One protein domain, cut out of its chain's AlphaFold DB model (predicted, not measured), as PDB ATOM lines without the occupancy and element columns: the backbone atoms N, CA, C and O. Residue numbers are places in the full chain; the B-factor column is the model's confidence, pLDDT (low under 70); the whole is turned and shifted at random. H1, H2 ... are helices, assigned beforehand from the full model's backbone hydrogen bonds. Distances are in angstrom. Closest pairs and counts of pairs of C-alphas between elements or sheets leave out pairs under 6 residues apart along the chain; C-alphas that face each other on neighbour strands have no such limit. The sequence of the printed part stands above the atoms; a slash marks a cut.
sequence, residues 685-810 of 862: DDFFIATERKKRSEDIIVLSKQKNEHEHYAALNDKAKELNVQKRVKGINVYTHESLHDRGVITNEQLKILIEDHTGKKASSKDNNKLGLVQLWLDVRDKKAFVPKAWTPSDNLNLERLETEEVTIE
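Overview. This is residues 685 to 810 of the 862 residues of an uncharacterized protein of Fragilariopsis cylindrus CCMP1102 (UniProt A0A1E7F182). Look first for one very long helix, H1, which runs nearly the whole length of the model like a pole, with two separate groups of parts packed on it. Toward its last residues the short helices H2 and H3 lie side by side, and H2 packs on residues 713 to 723 of H1; toward its first residues the short helix H4 packs on residues 696 to 704. A long link, residues 781 to 792, leads from H3 to H4. The printed part has 126 residues with four named helices, in the order H1, H2, H3, H4, and no named strand; the class is all helix. The whole is a rod spanning 68 by 31 by 21 A, only just extended, close to loose, with a radius of gyration of the C-alphas of 20.9 A.

Arrangement. Start with H1, residues 685 to 729, and go to Ala 720. There H2, residues 748 to 759, touches H1; the closest C-alphas are those of Ala 720 and Leu 754, 5.8 A apart. H1 and H2 stand at a steep tilt of 56 degrees and run opposite ways. From H2 look outward to H3, residues 770 to 780, which touches H2; the closest C-alphas, those of Ile 755 and Trp 777, are 5.7 A apart. H2 and H3 run the same way at a shallow tilt of 22 degrees. H1 and H3 are apart. Now go back along H1 to Ile 700, where H4, residues 793 to 804, touches it; the closest C-alphas are those of Ile 700 and Leu 799, 6.4 A apart. H1 and H4 stand at a steep tilt of 41 degrees and run opposite ways. H4 is apart from H2 and from H3. In H1, H2, H3 and H4 every O i to N i+4 pair is within hydrogen-bond range.

Along the chain. Find C-alpha 685 at (85.523, 132.211, 183.695); from there H1 runs 65.3 A to C-alpha 729 at (134.119, 88.832, 187.876). H2 begins at Asn 748 and measures 16.1 A to Thr 759. H3 measures 15.7 A from Lys 770 to Val 780. H4 measures 16.4 A from Pro 793 to Thr 804, whose C-alpha is at (104.976, 125.955, 183.429).

Size, cuts and confidence. The two C-alphas farthest apart are those of Asp 685 and Glu 738, at 68.6 A, while the first and last printed C-alphas, those of Asp 685 and Glu 810, are 10.1 A apart. The printed part has no cut. The links from H1 to H2, residues 730 to 747, and from H3 to H4 are long; the link from H2 to H3 is short. The mean pLDDT of the printed part is 87.4, and no printed residue is under 70.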
ATOM      1  N   ASP A 685      84.155 132.506 184.131       93.19
ATOM      2  CA  ASP A 685      85.523 132.211 183.695       93.19
ATOM      3  C   ASP A 685      86.408 131.762 184.865       93.19
ATOM      4  O   ASP A 685      87.140 130.781 184.742       93.19
ATOM      5  N   ASP A 686      86.261 132.395 186.037       93.19
ATOM      6  CA  ASP A 686      86.931 131.987 187.277       93.19
ATOM      7  C   ASP A 686      86.697 130.511 187.609       93.19
ATOM      8  O   ASP A 686      87.635 129.795 187.963       93.19
ATOM      9  N   PHE A 687      85.456 130.038 187.487       93.56
ATOM     10  CA  PHE A 687      85.104 128.650 187.772       93.56
ATOM     11  C   PHE A 687      85.710 127.685 186.751       93.56
ATOM     12  O   PHE A 687      86.247 126.639 187.133       93.56
ATOM     13  N   PHE A 688      85.663 128.026 185.461       95.25
ATOM     14  CA  PHE A 688      86.239 127.194 184.404       95.25
ATOM     15  C   PHE A 688      87.765 127.103 184.520       95.25
ATOM     16  O   PHE A 688      88.316 126.001 184.458       95.25
ATOM     17  N   ILE A 689      88.440 128.225 184.776       94.06
ATOM     18  CA  ILE A 689      89.892 128.281 184.998       94.06
ATOM     19  C   ILE A 689      90.267 127.501 186.263       94.06
ATOM     20  O   ILE A 689      91.189 126.685 186.233       94.06
ATOM     21  N   ALA A 690      89.544 127.697 187.369       93.62
ATOM     22  CA  ALA A 690      89.784 126.984 188.624       93.62
ATOM     23  C   ALA A 690      89.647 125.463 188.471       93.62
ATOM     24  O   ALA A 690      90.460 124.700 188.998       93.62
ATOM     25  N   THR A 691      88.634 125.021 187.727       93.25
ATOM     26  CA  THR A 691      88.382 123.599 187.481       93.25
ATOM     27  C   THR A 691      89.485 122.975 186.632       93.25
ATOM     28  O   THR A 691      89.982 121.898 186.966       93.25
ATOM     29  N   GLU A 692      89.925 123.667 185.580       93.50
ATOM     30  CA  GLU A 692      91.022 123.191 184.733       93.50
ATOM     31  C   GLU A 692      92.347 123.153 185.510       93.50
ATOM     32  O   GLU A 692      93.083 122.173 185.424       93.50
ATOM     33  N   ARG A 693      92.623 124.154 186.359       90.75
ATOM     34  CA  ARG A 693      93.795 124.143 187.253       90.75
ATOM     35  C   ARG A 693      93.789 122.970 188.217       90.75
ATOM     36  O   ARG A 693      94.833 122.362 188.436       90.75
ATOM     37  N   LYS A 694      92.631 122.649 188.796       91.75
ATOM     38  CA  LYS A 694      92.495 121.502 189.694       91.75
ATOM     39  C   LYS A 694      92.836 120.202 188.967       91.75
ATOM     40  O   LYS A 694      93.686 119.456 189.443       91.75
ATOM     41  N   LYS A 695      92.230 119.975 187.799       91.00
ATOM     42  CA  LYS A 695      92.502 118.797 186.967       91.00
ATOM     43  C   LYS A 695      93.983 118.704 186.597       91.00
ATOM     44  O   LYS A 695      94.610 117.669 186.781       91.00
ATOM     45  N   ARG A 696      94.568 119.821 186.170       90.62
ATOM     46  CA  ARG A 696      95.991 119.919 185.845       90.62
ATOM     47  C   ARG A 696      96.890 119.601 187.039       90.62
ATOM     48  O   ARG A 696      97.868 118.886 186.878       90.62
ATOM     49  N   SER A 697      96.547 120.065 188.240       90.25
ATOM     50  CA  SER A 697      97.270 119.695 189.463       90.25
ATOM     51  C   SER A 697      97.193 118.196 189.760       90.25
ATOM     52  O   SER A 697      98.172 117.633 190.243       90.25
ATOM     53  N   GLU A 698      96.054 117.550 189.502       91.69
ATOM     54  CA  GLU A 698      95.895 116.098 189.654       91.69
ATOM     55  C   GLU A 698      96.753 115.344 188.623       91.69
ATOM     56  O   GLU A 698      97.467 114.408 188.991       91.69
ATOM     57  N   ASP A 699      96.769 115.804 187.369       91.88
ATOM     58  CA  ASP A 699      97.591 115.235 186.295       91.88
ATOM     59  C   ASP A 699      99.097 115.371 186.583       91.88
ATOM     60  O   ASP A 699      99.842 114.407 186.395       91.88
ATOM     61  N   ILE A 700      99.547 116.521 187.108       92.25
ATOM     62  CA  ILE A 700     100.936 116.728 187.557       92.25
ATOM     63  C   ILE A 700     101.293 115.704 188.633       92.25
ATOM     64  O   ILE A 700     102.279 114.994 188.485       92.25
ATOM     65  N   ILE A 701     100.472 115.554 189.681       92.75
ATOM     66  CA  ILE A 701     100.741 114.592 190.765       92.75
ATOM     67  C   ILE A 701     100.902 113.170 190.209       92.75
ATOM     68  O   ILE A 701     101.810 112.439 190.615       92.75
ATOM     69  N   VAL A 702     100.034 112.773 189.276       92.31
ATOM     70  CA  VAL A 702     100.090 111.450 188.643       92.31
ATOM     71  C   VAL A 702     101.359 111.289 187.801       92.31
ATOM     72  O   VAL A 702     102.035 110.264 187.923       92.31
ATOM     73  N   LEU A 703     101.708 112.276 186.976       91.19
ATOM     74  CA  LEU A 703     102.883 112.221 186.102       91.19
ATOM     75  C   LEU A 703     104.197 112.306 186.881       91.19
ATOM     76  O   LEU A 703     105.089 111.503 186.625       91.19
ATOM     77  N   SER A 704     104.310 113.183 187.879       92.38
ATOM     78  CA  SER A 704     105.483 113.250 188.757       92.38
ATOM     79  C   SER A 704     105.694 111.930 189.499       92.38
ATOM     80  O   SER A 704     106.823 111.466 189.631       92.38
ATOM     81  N   LYS A 705     104.614 111.266 189.941       91.38
ATOM     82  CA  LYS A 705     104.709 109.932 190.548       91.38
ATOM     83  C   LYS A 705     105.230 108.893 189.551       91.38
ATOM     84  O   LYS A 705     106.126 108.133 189.902       91.38
ATOM     85  N   GLN A 706     104.707 108.881 188.325       89.44
ATOM     86  CA  GLN A 706     105.173 107.975 187.267       89.44
ATOM     87  C   GLN A 706     106.645 108.220 186.907       89.44
ATOM     88  O   GLN A 706     107.390 107.255 186.740       89.44
ATOM     89  N   LYS A 707     107.078 109.486 186.852       91.62
ATOM     90  CA  LYS A 707     108.479 109.866 186.635       91.62
ATOM     91  C   LYS A 707     109.379 109.327 187.744       91.62
ATOM     92  O   LYS A 707     110.342 108.627 187.456       91.62
ATOM     93  N   ASN A 708     109.013 109.572 189.002       90.50
ATOM     94  CA  ASN A 708     109.771 109.097 190.161       90.50
ATOM     95  C   ASN A 708     109.852 107.563 190.209       90.50
ATOM     96  O   ASN A 708     110.901 107.010 190.530       90.50
ATOM     97  N   GLU A 709     108.759 106.863 189.886       88.50
ATOM     98  CA  GLU A 709     108.756 105.400 189.777       88.50
ATOM     99  C   GLU A 709     109.703 104.937 188.661       88.50
ATOM    100  O   GLU A 709     110.531 104.056 188.892       88.50
ATOM    101  N   HIS A 710     109.636 105.548 187.475       88.31
ATOM    102  CA  HIS A 710     110.514 105.206 186.359       88.31
ATOM    103  C   HIS A 710     111.995 105.433 186.690       88.31
ATOM    104  O   HIS A 710     112.802 104.528 186.493       88.31
ATOM    105  N   GLU A 711     112.351 106.598 187.235       89.31
ATOM    106  CA  GLU A 711     113.724 106.936 187.633       89.31
ATOM    107  C   GLU A 711     114.249 105.990 188.723       89.31
ATOM    108  O   GLU A 711     115.383 105.510 188.633       89.31
ATOM    109  N   HIS A 712     113.413 105.648 189.714       89.56
ATOM    110  CA  HIS A 712     113.755 104.666 190.749       89.56
ATOM    111  C   HIS A 712     114.065 103.295 190.147       89.56
ATOM    112  O   HIS A 712     115.113 102.719 190.444       89.56
ATOM    113  N   TYR A 713     113.194 102.771 189.276       87.94
ATOM    114  CA  TYR A 713     113.405 101.456 188.663       87.94
ATOM    115  C   TYR A 713     114.530 101.445 187.628       87.94
ATOM    116  O   TYR A 713     115.215 100.431 187.510       87.94
ATOM    117  N   ALA A 714     114.766 102.545 186.912       87.25
ATOM    118  CA  ALA A 714     115.917 102.683 186.023       87.25
ATOM    119  C   ALA A 714     117.225 102.582 186.822       87.25
ATOM    120  O   ALA A 714     118.053 101.714 186.541       87.25
ATOM    121  N   ALA A 715     117.351 103.366 187.899       89.38
ATOM    122  CA  ALA A 715     118.509 103.316 188.788       89.38
ATOM    123  C   ALA A 715     118.667 101.949 189.479       89.38
ATOM    124  O   ALA A 715     119.785 101.475 189.682       89.38
ATOM    125  N   LEU A 716     117.561 101.298 189.851       90.75
ATOM    126  CA  LEU A 716     117.573  99.963 190.449       90.75
ATOM    127  C   LEU A 716     118.050  98.893 189.457       90.75
ATOM    128  O   LEU A 716     118.879  98.058 189.817       90.75
ATOM    129  N   ASN A 717     117.571  98.941 188.215       88.25
ATOM    130  CA  ASN A 717     117.971  98.031 187.145       88.25
ATOM    131  C   ASN A 717     119.455  98.198 186.793       88.25
ATOM    132  O   ASN A 717     120.149  97.202 186.592       88.25
ATOM    133  N   ASP A 718     119.968  99.429 186.790       89.19
ATOM    134  CA  ASP A 718     121.395  99.689 186.583       89.19
ATOM    135  C   ASP A 718     122.240  99.159 187.746       89.19
ATOM    136  O   ASP A 718     123.216  98.443 187.512       89.19
ATOM    137  N   LYS A 719     121.810  99.367 189.000       92.19
ATOM    138  CA  LYS A 719     122.448  98.758 190.186       92.19
ATOM    139  C   LYS A 719     122.432  97.231 190.138       92.19
ATOM    140  O   LYS A 719     123.424  96.598 190.491       92.19
ATOM    141  N   ALA A 720     121.325  96.623 189.713       88.69
ATOM    142  CA  ALA A 720     121.204  95.173 189.582       88.69
ATOM    143  C   ALA A 720     122.131  94.627 188.481       88.69
ATOM    144  O   ALA A 720     122.804  93.614 188.685       88.69
ATOM    145  N   LYS A 721     122.225  95.311 187.332       89.50
ATOM    146  CA  LYS A 721     123.172  94.975 186.254       89.50
ATOM    147  C   LYS A 721     124.621  95.098 186.715       89.50
ATOM    148  O   LYS A 721     125.395  94.167 186.502       89.50
ATOM    149  N   GLU A 722     124.976  96.200 187.369       91.62
ATOM    150  CA  GLU A 722     126.323  96.423 187.898       91.62
ATOM    151  C   GLU A 722     126.693  95.346 188.922       91.62
ATOM    152  O   GLU A 722     127.744  94.713 188.813       91.62
ATOM    153  N   LEU A 723     125.790  95.053 189.860       91.44
ATOM    154  CA  LEU A 723     125.952  93.980 190.836       91.44
ATOM    155  C   LEU A 723     126.185  92.623 190.156       91.44
ATOM    156  O   LEU A 723     127.077  91.876 190.561       91.44
ATOM    157  N   ASN A 724     125.419  92.308 189.107       87.25
ATOM    158  CA  ASN A 724     125.580  91.069 188.345       87.25
ATOM    159  C   ASN A 724     126.960  90.977 187.685       87.25
ATOM    160  O   ASN A 724     127.589  89.918 187.737       87.25
ATOM    161  N   VAL A 725     127.460  92.074 187.110       89.69
ATOM    162  CA  VAL A 725     128.810  92.141 186.527       89.69
ATOM    163  C   VAL A 725     129.877  91.966 187.610       89.69
ATOM    164  O   VAL A 725     130.743  91.100 187.480       89.69
ATOM    165  N   GLN A 726     129.782  92.709 188.717       89.69
ATOM    166  CA  GLN A 726     130.729  92.635 189.836       89.69
ATOM    167  C   GLN A 726     130.820  91.223 190.435       89.69
ATOM    168  O   GLN A 726     131.908  90.765 190.793       89.69
ATOM    169  N   LYS A 727     129.691  90.511 190.555       88.44
ATOM    170  CA  LYS A 727     129.666  89.131 191.060       88.44
ATOM    171  C   LYS A 727     130.228  88.136 190.049       88.44
ATOM    172  O   LYS A 727     131.006  87.271 190.449       88.44
ATOM    173  N   ARG A 728     129.946  88.308 188.752       87.00
ATOM    174  CA  ARG A 728     130.510  87.458 187.689       87.00
ATOM    175  C   ARG A 728     132.034  87.513 187.627       87.00
ATOM    176  O   ARG A 728     132.651  86.465 187.478       87.00
ATOM    177  N   VAL A 729     132.646  88.687 187.816       87.12
ATOM    178  CA  VAL A 729     134.119  88.832 187.876       87.12
ATOM    179  C   VAL A 729     134.730  88.008 189.017       87.12
ATOM    180  O   VAL A 729     135.854  87.532 188.908       87.12
ATOM    181  N   LYS A 730     133.974  87.776 190.095       85.50
ATOM    182  CA  LYS A 730     134.374  86.927 191.227       85.50
ATOM    183  C   LYS A 730     133.989  85.449 191.051       85.50
ATOM    184  O   LYS A 730     134.022  84.704 192.023       85.50
ATOM    185  N   GLY A 731     133.575  85.034 189.852       83.62
ATOM    186  CA  GLY A 731     133.116  83.670 189.561       83.62
ATOM    187  C   GLY A 731     131.705  83.343 190.068       83.62
ATOM    188  O   GLY A 731     131.282  82.194 190.001       83.62
ATOM    189  N   ILE A 732     130.948  84.331 190.562       85.75
ATOM    190  CA  ILE A 732     129.623  84.122 191.160       85.75
ATOM    191  C   ILE A 732     128.531  84.490 190.150       85.75
ATOM    192  O   ILE A 732     128.336  85.663 189.823       85.75
ATOM    193  N   ASN A 733     127.759  83.501 189.699       86.12
ATOM    194  CA  ASN A 733     126.546  83.740 188.916       86.12
ATOM    195  C   ASN A 733     125.312  83.760 189.828       86.12
ATOM    196  O   ASN A 733     124.836  82.714 190.256       86.12
ATOM    197  N   VAL A 734     124.746  84.939 190.089       84.12
ATOM    198  CA  VAL A 734     123.610  85.088 191.023       84.12
ATOM    199  C   VAL A 734     122.333  84.340 190.609       84.12
ATOM    200  O   VAL A 734     121.424  84.198 191.426       84.12
ATOM    201  N   TYR A 735     122.262  83.848 189.367       85.12
ATOM    202  CA  TYR A 735     121.142  83.054 188.859       85.12
ATOM    203  C   TYR A 735     121.345  81.545 189.025       85.12
ATOM    204  O   TYR A 735     120.365  80.814 189.048       85.12
ATOM    205  N   THR A 736     122.583  81.057 189.170       82.44
ATOM    206  CA  THR A 736     122.877  79.608 189.177       82.44
ATOM    207  C   THR A 736     123.785  79.150 190.319       82.44
ATOM    208  O   THR A 736     124.008  77.957 190.466       82.44
ATOM    209  N   HIS A 737     124.328  80.064 191.127       82.50
ATOM    210  CA  HIS A 737     125.279  79.727 192.187       82.50
ATOM    211  C   HIS A 737     124.606  78.967 193.344       82.50
ATOM    212  O   HIS A 737     123.563  79.385 193.844       82.50
ATOM    213  N   GLU A 738     125.231  77.886 193.812       77.75
ATOM    214  CA  GLU A 738     124.649  76.966 194.804       77.75
ATOM    215  C   GLU A 738     124.674  77.534 196.240       77.75
ATOM    216  O   GLU A 738     123.763  77.307 197.034       77.75
ATOM    217  N   SER A 739     125.670  78.366 196.573       83.38
ATOM    218  CA  SER A 739     125.874  78.899 197.937       83.38
ATOM    219  C   SER A 739     125.380  80.338 198.160       83.38
ATOM    220  O   SER A 739     126.020  81.119 198.862       83.38
ATOM    221  N   LEU A 740     124.233  80.734 197.592       82.44
ATOM    222  CA  LEU A 740     123.676  82.093 197.790       82.44
ATOM    223  C   LEU A 740     123.270  82.401 199.247       82.44
ATOM    224  O   LEU A 740     123.080  83.569 199.605       82.44
ATOM    225  N   HIS A 741     123.157  81.374 200.094       83.00
ATOM    226  CA  HIS A 741     122.900  81.486 201.531       83.00
ATOM    227  C   HIS A 741     124.096  82.040 202.325       83.00
ATOM    228  O   HIS A 741     123.887  82.596 203.406       83.00
ATOM    229  N   ASP A 742     125.314  81.989 201.782       83.00
ATOM    230  CA  ASP A 742     126.500  82.564 202.415       83.00
ATOM    231  C   ASP A 742     126.526  84.102 202.274       83.00
ATOM    232  O   ASP A 742     126.260  84.679 201.211       83.00
ATOM    233  N   ARG A 743     126.847  84.787 203.376       78.69
ATOM    234  CA  ARG A 743     127.024  86.246 203.424       78.69
ATOM    235  C   ARG A 743     128.308  86.702 202.731       78.69
ATOM    236  O   ARG A 743     128.334  87.837 202.256       78.69
ATOM    237  N   GLY A 744     129.330  85.846 202.645       77.56
ATOM    238  CA  GLY A 744     130.554  86.112 201.880       77.56
ATOM    239  C   GLY A 744     130.312  86.156 200.367       77.56
ATOM    240  O   GLY A 744     130.961  86.918 199.650       77.56
ATOM    241  N   VAL A 745     129.311  85.409 199.891       83.19
ATOM    242  CA  VAL A 745     128.944  85.294 198.469       83.19
ATOM    243  C   VAL A 745     128.040  86.448 198.026       83.19
ATOM    244  O   VAL A 745     128.339  87.126 197.040       83.19
ATOM    245  N   ILE A 746     126.954  86.739 198.752       87.56
ATOM    246  CA  ILE A 746     126.042  87.861 198.454       87.56
ATOM    247  C   ILE A 746     125.430  88.426 199.740       87.56
ATOM    248  O   ILE A 746     125.054  87.681 200.643       87.56
ATOM    249  N   THR A 747     125.309  89.748 199.857       90.31
ATOM    250  CA  THR A 747     124.741  90.374 201.064       90.31
ATOM    251  C   THR A 747     123.210  90.427 201.017       90.31
ATOM    252  O   THR A 747     122.598  90.256 199.962       90.31
ATOM    253  N   ASN A 748     122.565  90.679 202.163       89.25
ATOM    254  CA  ASN A 748     121.107  90.852 202.222       89.25
ATOM    255  C   ASN A 748     120.637  92.041 201.373       89.25
ATOM    256  O   ASN A 748     119.639  91.929 200.673       89.25
ATOM    257  N   GLU A 749     121.367  93.158 201.400       89.00
ATOM    258  CA  GLU A 749     121.029  94.344 200.601       89.00
ATOM    259  C   GLU A 749     121.178  94.080 199.097       89.00
ATOM    260  O   GLU A 749     120.336  94.495 198.308       89.00
ATOM    261  N   GLN A 750     122.185  93.298 198.700       90.38
ATOM    262  CA  GLN A 750     122.359  92.856 197.313       90.38
ATOM    263  C   GLN A 750     121.203  91.956 196.845       90.38
ATOM    264  O   GLN A 750     120.708  92.133 195.736       90.38
ATOM    265  N   LEU A 751     120.727  91.038 197.695       88.50
ATOM    266  CA  LEU A 751     119.544  90.221 197.394       88.50
ATOM    267  C   LEU A 751     118.269  91.064 197.290       88.50
ATOM    268  O   LEU A 751     117.477  90.849 196.379       88.50
ATOM    269  N   LYS A 752     118.080  92.054 198.172       91.31
ATOM    270  CA  LYS A 752     116.927  92.967 198.105       91.31
ATOM    271  C   LYS A 752     116.884  93.749 196.795       91.31
ATOM    272  O   LYS A 752     115.807  93.864 196.226       91.31
ATOM    273  N   ILE A 753     118.032  94.226 196.303       91.12
ATOM    274  CA  ILE A 753     118.134  94.915 195.006       91.12
ATOM    275  C   ILE A 753     117.665  94.001 193.868       91.12
ATOM    276  O   ILE A 753     116.851  94.418 193.049       91.12
ATOM    277  N   LEU A 754     118.138  92.751 193.838       89.00
ATOM    278  CA  LEU A 754     117.771  91.778 192.802       89.00
ATOM    279  C   LEU A 754     116.275  91.423 192.845       89.00
ATOM    280  O   LEU A 754     115.606  91.426 191.813       89.00
ATOM    281  N   ILE A 755     115.736  91.181 194.043       89.44
ATOM    282  CA  ILE A 755     114.315  90.868 194.255       89.44
ATOM    283  C   ILE A 755     113.428  92.053 193.859       89.44
ATOM    284  O   ILE A 755     112.430  91.861 193.163       89.44
ATOM    285  N   GLU A 756     113.775  93.271 194.282       90.69
ATOM    286  CA  GLU A 756     113.002  94.478 193.970       90.69
ATOM    287  C   GLU A 756     113.025  94.773 192.462       90.69
ATOM    288  O   GLU A 756     111.983  95.110 191.903       90.69
ATOM    289  N   ASP A 757     114.158  94.553 191.783       89.12
ATOM    290  CA  ASP A 757     114.273  94.694 190.325       89.12
ATOM    291  C   ASP A 757     113.424  93.662 189.561       89.12
ATOM    292  O   ASP A 757     112.780  93.999 188.569       89.12
ATOM    293  N   HIS A 758     113.389  92.404 190.016       88.31
ATOM    294  CA  HIS A 758     112.657  91.336 189.321       88.31
ATOM    295  C   HIS A 758     111.150  91.342 189.583       88.31
ATOM    296  O   HIS A 758     110.369  90.980 188.699       88.31
ATOM    297  N   THR A 759     110.729  91.742 190.784       87.19
ATOM    298  CA  THR A 759     109.323  91.659 191.220       87.19
ATOM    299  C   THR A 759     108.608  93.004 191.253       87.19
ATOM    300  O   THR A 759     107.381  93.042 191.364       87.19
ATOM    301  N   GLY A 760     109.352  94.111 191.202       84.00
ATOM    302  CA  GLY A 760     108.827  95.457 191.413       84.00
ATOM    303  C   GLY A 760     108.469  95.756 192.871       84.00
ATOM    304  O   GLY A 760     107.938  96.826 193.159       84.00
ATOM    305  N   LYS A 761     108.712  94.834 193.813       86.62
ATOM    306  CA  LYS A 761     108.302  94.967 195.215       86.62
ATOM    307  C   LYS A 761     109.486  94.791 196.152       86.62
ATOM    308  O   LYS A 761     110.315  93.903 195.980       86.62
ATOM    309  N   LYS A 762     109.511  95.597 197.212       86.56
ATOM    310  CA  LYS A 762     110.449  95.402 198.320       86.56
ATOM    311  C   LYS A 762     110.115  94.116 199.068       86.56
ATOM    312  O   LYS A 762     108.941  93.811 199.285       86.56
ATOM    313  N   ALA A 763     111.154  93.395 199.488       83.00
ATOM    314  CA  ALA A 763     111.002  92.209 200.320       83.00
ATOM    315  C   ALA A 763     110.224  92.541 201.605       83.00
ATOM    316  O   ALA A 763     110.424  93.597 202.216       83.00
ATOM    317  N   SER A 764     109.319  91.644 202.001       78.94
ATOM    318  CA  SER A 764     108.472  91.847 203.174       78.94
ATOM    319  C   SER A 764     109.298  91.823 204.466       78.94
ATOM    320  O   SER A 764     110.367  91.214 204.535       78.94
ATOM    321  N   SER A 765     108.787  92.442 205.536       74.88
ATOM    322  CA  SER A 765     109.442  92.392 206.850       74.88
ATOM    323  C   SER A 765     109.560  90.969 207.413       74.88
ATOM    324  O   SER A 765     110.458  90.719 208.214       74.88
ATOM    325  N   LYS A 766     108.697  90.038 206.979       73.44
ATOM    326  CA  LYS A 766     108.704  88.627 207.398       73.44
ATOM    327  C   LYS A 766     109.843  87.828 206.757       73.44
ATOM    328  O   LYS A 766     110.393  86.945 207.406       73.44
ATOM    329  N   ASP A 767     110.250  88.204 205.547       74.75
ATOM    330  CA  ASP A 767     111.275  87.504 204.757       74.75
ATOM    331  C   ASP A 767     112.642  88.198 204.822       74.75
ATOM    332  O   ASP A 767     113.561  87.848 204.093       74.75
ATOM    333  N   ASN A 768     112.803  89.186 205.708       80.50
ATOM    334  CA  ASN A 768     113.991  90.046 205.796       80.50
ATOM    335  C   ASN A 768     115.231  89.342 206.399       80.50
ATOM    336  O   ASN A 768     116.287  89.956 206.576       80.50
ATOM    337  N   ASN A 769     115.114  88.057 206.743       86.69
ATOM    338  CA  ASN A 769     116.243  87.223 207.139       86.69
ATOM    339  C   ASN A 769     116.936  86.627 205.893       86.69
ATOM    340  O   ASN A 769     116.369  86.561 204.806       86.69
ATOM    341  N   LYS A 770     118.201  86.210 206.034       88.00
ATOM    342  CA  LYS A 770     119.034  85.779 204.894       88.00
ATOM    343  C   LYS A 770     118.414  84.610 204.111       88.00
ATOM    344  O   LYS A 770     118.444  84.635 202.886       88.00
ATOM    345  N   LEU A 771     117.864  83.612 204.806       85.69
ATOM    346  CA  LEU A 771     117.267  82.423 204.186       85.69
ATOM    347  C   LEU A 771     115.969  82.759 203.438       85.69
ATOM    348  O   LEU A 771     115.787  82.300 202.317       85.69
ATOM    349  N   GLY A 772     115.122  83.616 204.015       86.75
ATOM    350  CA  GLY A 772     113.890  84.099 203.392       86.75
ATOM    351  C   GLY A 772     114.154  84.907 202.122       86.75
ATOM    352  O   GLY A 772     113.525  84.650 201.101       86.75
ATOM    353  N   LEU A 773     115.146  85.807 202.137       88.62
ATOM    354  CA  LEU A 773     115.557  86.549 200.936       88.62
ATOM    355  C   LEU A 773     116.111  85.629 199.842       88.62
ATOM    356  O   LEU A 773     115.845  85.855 198.667       88.62
ATOM    357  N   VAL A 774     116.887  84.603 200.206       88.62
ATOM    358  CA  VAL A 774     117.399  83.632 199.228       88.62
ATOM    359  C   VAL A 774     116.255  82.834 198.621       88.62
ATOM    360  O   VAL A 774     116.199  82.747 197.401       88.62
ATOM    361  N   GLN A 775     115.323  82.324 199.429       87.88
ATOM    362  CA  GLN A 775     114.166  81.590 198.916       87.88
ATOM    363  C   GLN A 775     113.329  82.460 197.973       87.88
ATOM    364  O   GLN A 775     113.066  82.062 196.844       87.88
ATOM    365  N   LEU A 776     113.016  83.689 198.389       88.06
ATOM    366  CA  LEU A 776     112.255  84.629 197.572       88.06
ATOM    367  C   LEU A 776     112.968  84.951 196.253       88.06
ATOM    368  O   LEU A 776     112.313  85.080 195.225       88.06
ATOM    369  N   TRP A 777     114.300  85.069 196.262       90.12
ATOM    370  CA  TRP A 777     115.083  85.249 195.041       90.12
ATOM    371  C   TRP A 777     115.037  84.015 194.134       90.12
ATOM    372  O   TRP A 777     114.815  84.159 192.935       90.12
ATOM    373  N   LEU A 778     115.204  82.809 194.685       88.19
ATOM    374  CA  LEU A 778     115.121  81.556 193.923       88.19
ATOM    375  C   LEU A 778     113.766  81.401 193.223       88.19
ATOM    376  O   LEU A 778     113.735  80.957 192.080       88.19
ATOM    377  N   ASP A 779     112.682  81.833 193.867       87.06
ATOM    378  CA  ASP A 779     111.326  81.734 193.322       87.06
ATOM    379  C   ASP A 779     111.066  82.712 192.155       87.06
ATOM    380  O   ASP A 779     110.176  82.478 191.337       87.06
ATOM    381  N   VAL A 780     111.816  83.821 192.067       87.56
ATOM    382  CA  VAL A 780     111.541  84.918 191.110       87.56
ATOM    383  C   VAL A 780     112.644  85.147 190.075       87.56
ATOM    384  O   VAL A 780     112.408  85.840 189.084       87.56
ATOM    385  N   ARG A 781     113.843  84.585 190.269       86.44
ATOM    386  CA  ARG A 781     115.030  84.851 189.431       86.44
ATOM    387  C   ARG A 781     114.889  84.413 187.971       86.44
ATOM    388  O   ARG A 781     115.571  84.965 187.114       86.44
ATOM    389  N   ASP A 782     114.025  83.440 187.685       83.62
ATOM    390  CA  ASP A 782     113.910  82.842 186.347       83.62
ATOM    391  C   ASP A 782     113.024  83.671 185.402       83.62
ATOM    392  O   ASP A 782     113.102  83.531 184.179       83.62
ATOM    393  N   LYS A 783     112.186  84.566 185.942       80.88
ATOM    394  CA  LYS A 783     111.319  85.442 185.147       80.88
ATOM    395  C   LYS A 783     111.222  86.827 185.771       80.88
ATOM    396  O   LYS A 783     110.609  87.003 186.820       80.88
ATOM    397  N   LYS A 784     111.721  87.840 185.056       82.62
ATOM    398  CA  LYS A 784     111.500  89.248 185.409       82.62
ATOM    399  C   LYS A 784     110.015  89.583 185.239       82.62
ATOM    400  O   LYS A 784     109.522  89.751 184.126       82.62
ATOM    401  N   ALA A 785     109.293  89.598 186.355       79.25
ATOM    402  CA  ALA A 785     107.847  89.778 186.396       79.25
ATOM    403  C   ALA A 785     107.438  91.249 186.257       79.25
ATOM    404  O   ALA A 785     106.328  91.537 185.811       79.25
ATOM    405  N   PHE A 786     108.325  92.172 186.633       82.44
ATOM    406  CA  PHE A 786     108.064  93.602 186.581       82.44
ATOM    407  C   PHE A 786     108.886  94.293 185.492       82.44
ATOM    408  O   PHE A 786     110.114  94.227 185.469       82.44
ATOM    409  N   VAL A 787     108.182  94.998 184.608       78.81
ATOM    410  CA  VAL A 787     108.765  95.918 183.632       78.81
ATOM    411  C   VAL A 787     108.129  97.284 183.891       78.81
ATOM    412  O   VAL A 787     106.905  97.397 183.774       78.81
ATOM    413  N   PRO A 788     108.907  98.309 184.286       74.00
ATOM    414  CA  PRO A 788     108.354  99.636 184.511       74.00
ATOM    415  C   PRO A 788     107.768 100.189 183.210       74.00
ATOM    416  O   PRO A 788     108.268  99.918 182.116       74.00
ATOM    417  N   LYS A 789     106.706 100.994 183.331       78.56
ATOM    418  CA  LYS A 789     106.151 101.734 182.195       78.56
ATOM    419  C   LYS A 789     107.266 102.582 181.566       78.56
ATOM    420  O   LYS A 789     108.033 103.234 182.279       78.56
ATOM    421  N   ALA A 790     107.356 102.554 180.237       80.00
ATOM    422  CA  ALA A 790     108.297 103.392 179.510       80.00
ATOM    423  C   ALA A 790     107.978 104.872 179.770       80.00
ATOM    424  O   ALA A 790     106.822 105.279 179.652       80.00
ATOM    425  N   TRP A 791     109.000 105.644 180.138       89.19
ATOM    426  CA  TRP A 791     108.930 107.096 180.248       89.19
ATOM    427  C   TRP A 791     109.597 107.696 179.018       89.19
ATOM    428  O   TRP A 791     110.751 107.389 178.715       89.19
ATOM    429  N   THR A 792     108.855 108.499 178.269       89.50
ATOM    430  CA  THR A 792     109.297 109.041 176.983       89.50
ATOM    431  C   THR A 792     109.697 110.514 177.106       89.50
ATOM    432  O   THR A 792     109.254 111.205 178.027       89.50
ATOM    433  N   PRO A 793     110.488 111.059 176.160       88.38
ATOM    434  CA  PRO A 793     110.713 112.503 176.075       88.38
ATOM    435  C   PRO A 793     109.404 113.307 176.002       88.38
ATOM    436  O   PRO A 793     109.313 114.386 176.579       88.38
ATOM    437  N   SER A 794     108.370 112.747 175.366       88.44
ATOM    438  CA  SER A 794     107.030 113.339 175.305       88.44
ATOM    439  C   SER A 794     106.363 113.443 176.679       88.44
ATOM    440  O   SER A 794     105.656 114.414 176.928       88.44
ATOM    441  N   ASP A 795     106.599 112.489 177.587       88.62
ATOM    442  CA  ASP A 795     106.075 112.541 178.959       88.62
ATOM    443  C   ASP A 795     106.764 113.641 179.783       88.62
ATOM    444  O   ASP A 795     106.091 114.366 180.516       88.62
ATOM    445  N   ASN A 796     108.083 113.822 179.610       88.25
ATOM    446  CA  ASN A 796     108.823 114.941 180.211       88.25
ATOM    447  C   ASN A 796     108.302 116.289 179.712       88.25
ATOM    448  O   ASN A 796     107.991 117.154 180.526       88.25
ATOM    449  N   LEU A 797     108.157 116.442 178.394       89.81
ATOM    450  CA  LEU A 797     107.645 117.674 177.798       89.81
ATOM    451  C   LEU A 797     106.197 117.942 178.223       89.81
ATOM    452  O   LEU A 797     105.817 119.086 178.451       89.81
ATOM    453  N   ASN A 798     105.382 116.897 178.381       89.12
ATOM    454  CA  ASN A 798     104.026 117.036 178.894       89.12
ATOM    455  C   ASN A 798     104.002 117.473 180.368       89.12
ATOM    456  O   ASN A 798     103.222 118.357 180.709       89.12
ATOM    457  N   LEU A 799     104.845 116.894 181.230       90.50
ATOM    458  CA  LEU A 799     104.953 117.298 182.635       90.50
ATOM    459  C   LEU A 799     105.447 118.745 182.759       90.50
ATOM    460  O   LEU A 799     104.806 119.544 183.433       90.50
ATOM    461  N   GLU A 800     106.513 119.107 182.042       90.50
ATOM    462  CA  GLU A 800     107.045 120.474 182.010       90.50
ATOM    463  C   GLU A 800     105.999 121.464 181.494       90.50
ATOM    464  O   GLU A 800     105.767 122.507 182.110       90.50
ATOM    465  N   ARG A 801     105.289 121.110 180.415       89.44
ATOM    466  CA  ARG A 801     104.167 121.903 179.912       89.44
ATOM    467  C   ARG A 801     103.123 122.103 180.999       89.44
ATOM    468  O   ARG A 801     102.707 123.238 181.186       89.44
ATOM    469  N   LEU A 802     102.714 121.047 181.713       88.75
ATOM    470  CA  LEU A 802     101.718 121.108 182.791       88.75
ATOM    471  C   LEU A 802     102.204 121.889 184.029       88.75
ATOM    472  O   LEU A 802     101.384 122.472 184.737       88.75
ATOM    473  N   GLU A 803     103.501 121.994 184.278       87.88
ATOM    474  CA  GLU A 803     104.040 122.776 185.399       87.88
ATOM    475  C   GLU A 803     104.203 124.267 185.065       87.88
ATOM    476  O   GLU A 803     103.974 125.115 185.926       87.88
ATOM    477  N   THR A 804     104.548 124.597 183.819       85.62
ATOM    478  CA  THR A 804     104.976 125.955 183.429       85.62
ATOM    479  C   THR A 804     103.887 126.795 182.770       85.62
ATOM    480  O   THR A 804     103.807 128.001 182.983       85.62
ATOM    481  N   GLU A 805     103.042 126.175 181.952       85.50
ATOM    482  CA  GLU A 805     102.086 126.901 181.121       85.50
ATOM    483  C   GLU A 805     100.916 127.492 181.938       85.50
ATOM    484  O   GLU A 805     100.329 126.855 182.813       85.50
ATOM    485  N   GLU A 806     100.504 128.718 181.623       85.56
ATOM    486  CA  GLU A 806      99.349 129.315 182.286       85.56
ATOM    487  C   GLU A 806      98.023 128.724 181.768       85.56
ATOM    488  O   GLU A 806      97.819 128.508 180.565       85.56
ATOM    489  N   VAL A 807      97.098 128.459 182.697       87.56
ATOM    490  CA  VAL A 807      95.727 128.046 182.379       87.56
ATOM    491  C   VAL A 807      94.903 129.287 182.055       87.56
ATOM    492  O   VAL A 807      94.523 130.030 182.961       87.56
ATOM    493  N   THR A 808      94.624 129.468 180.768       88.56
ATOM    494  CA  THR A 808      93.763 130.517 180.212       88.56
ATOM    495  C   THR A 808      92.385 129.954 179.844       88.56
ATOM    496  O   THR A 808      92.184 128.733 179.862       88.56
ATOM    497  N   ILE A 809      91.417 130.819 179.518       88.06
ATOM    498  CA  ILE A 809      90.030 130.407 179.245       88.06
ATOM    499  C   ILE A 809      89.922 129.466 178.033       88.06
ATOM    500  O   ILE A 809      89.119 128.530 178.049       88.06
ATOM    501  N   GLU A 810      90.797 129.623 177.038       87.12
ATOM    502  CA  GLU A 810      90.853 128.834 175.797       87.12
ATOM    503  C   GLU A 810      91.180 127.354 176.046       87.12
ATOM    504  O   GLU A 810      90.887 126.492 175.219       87.12
TER     505      GLU A 810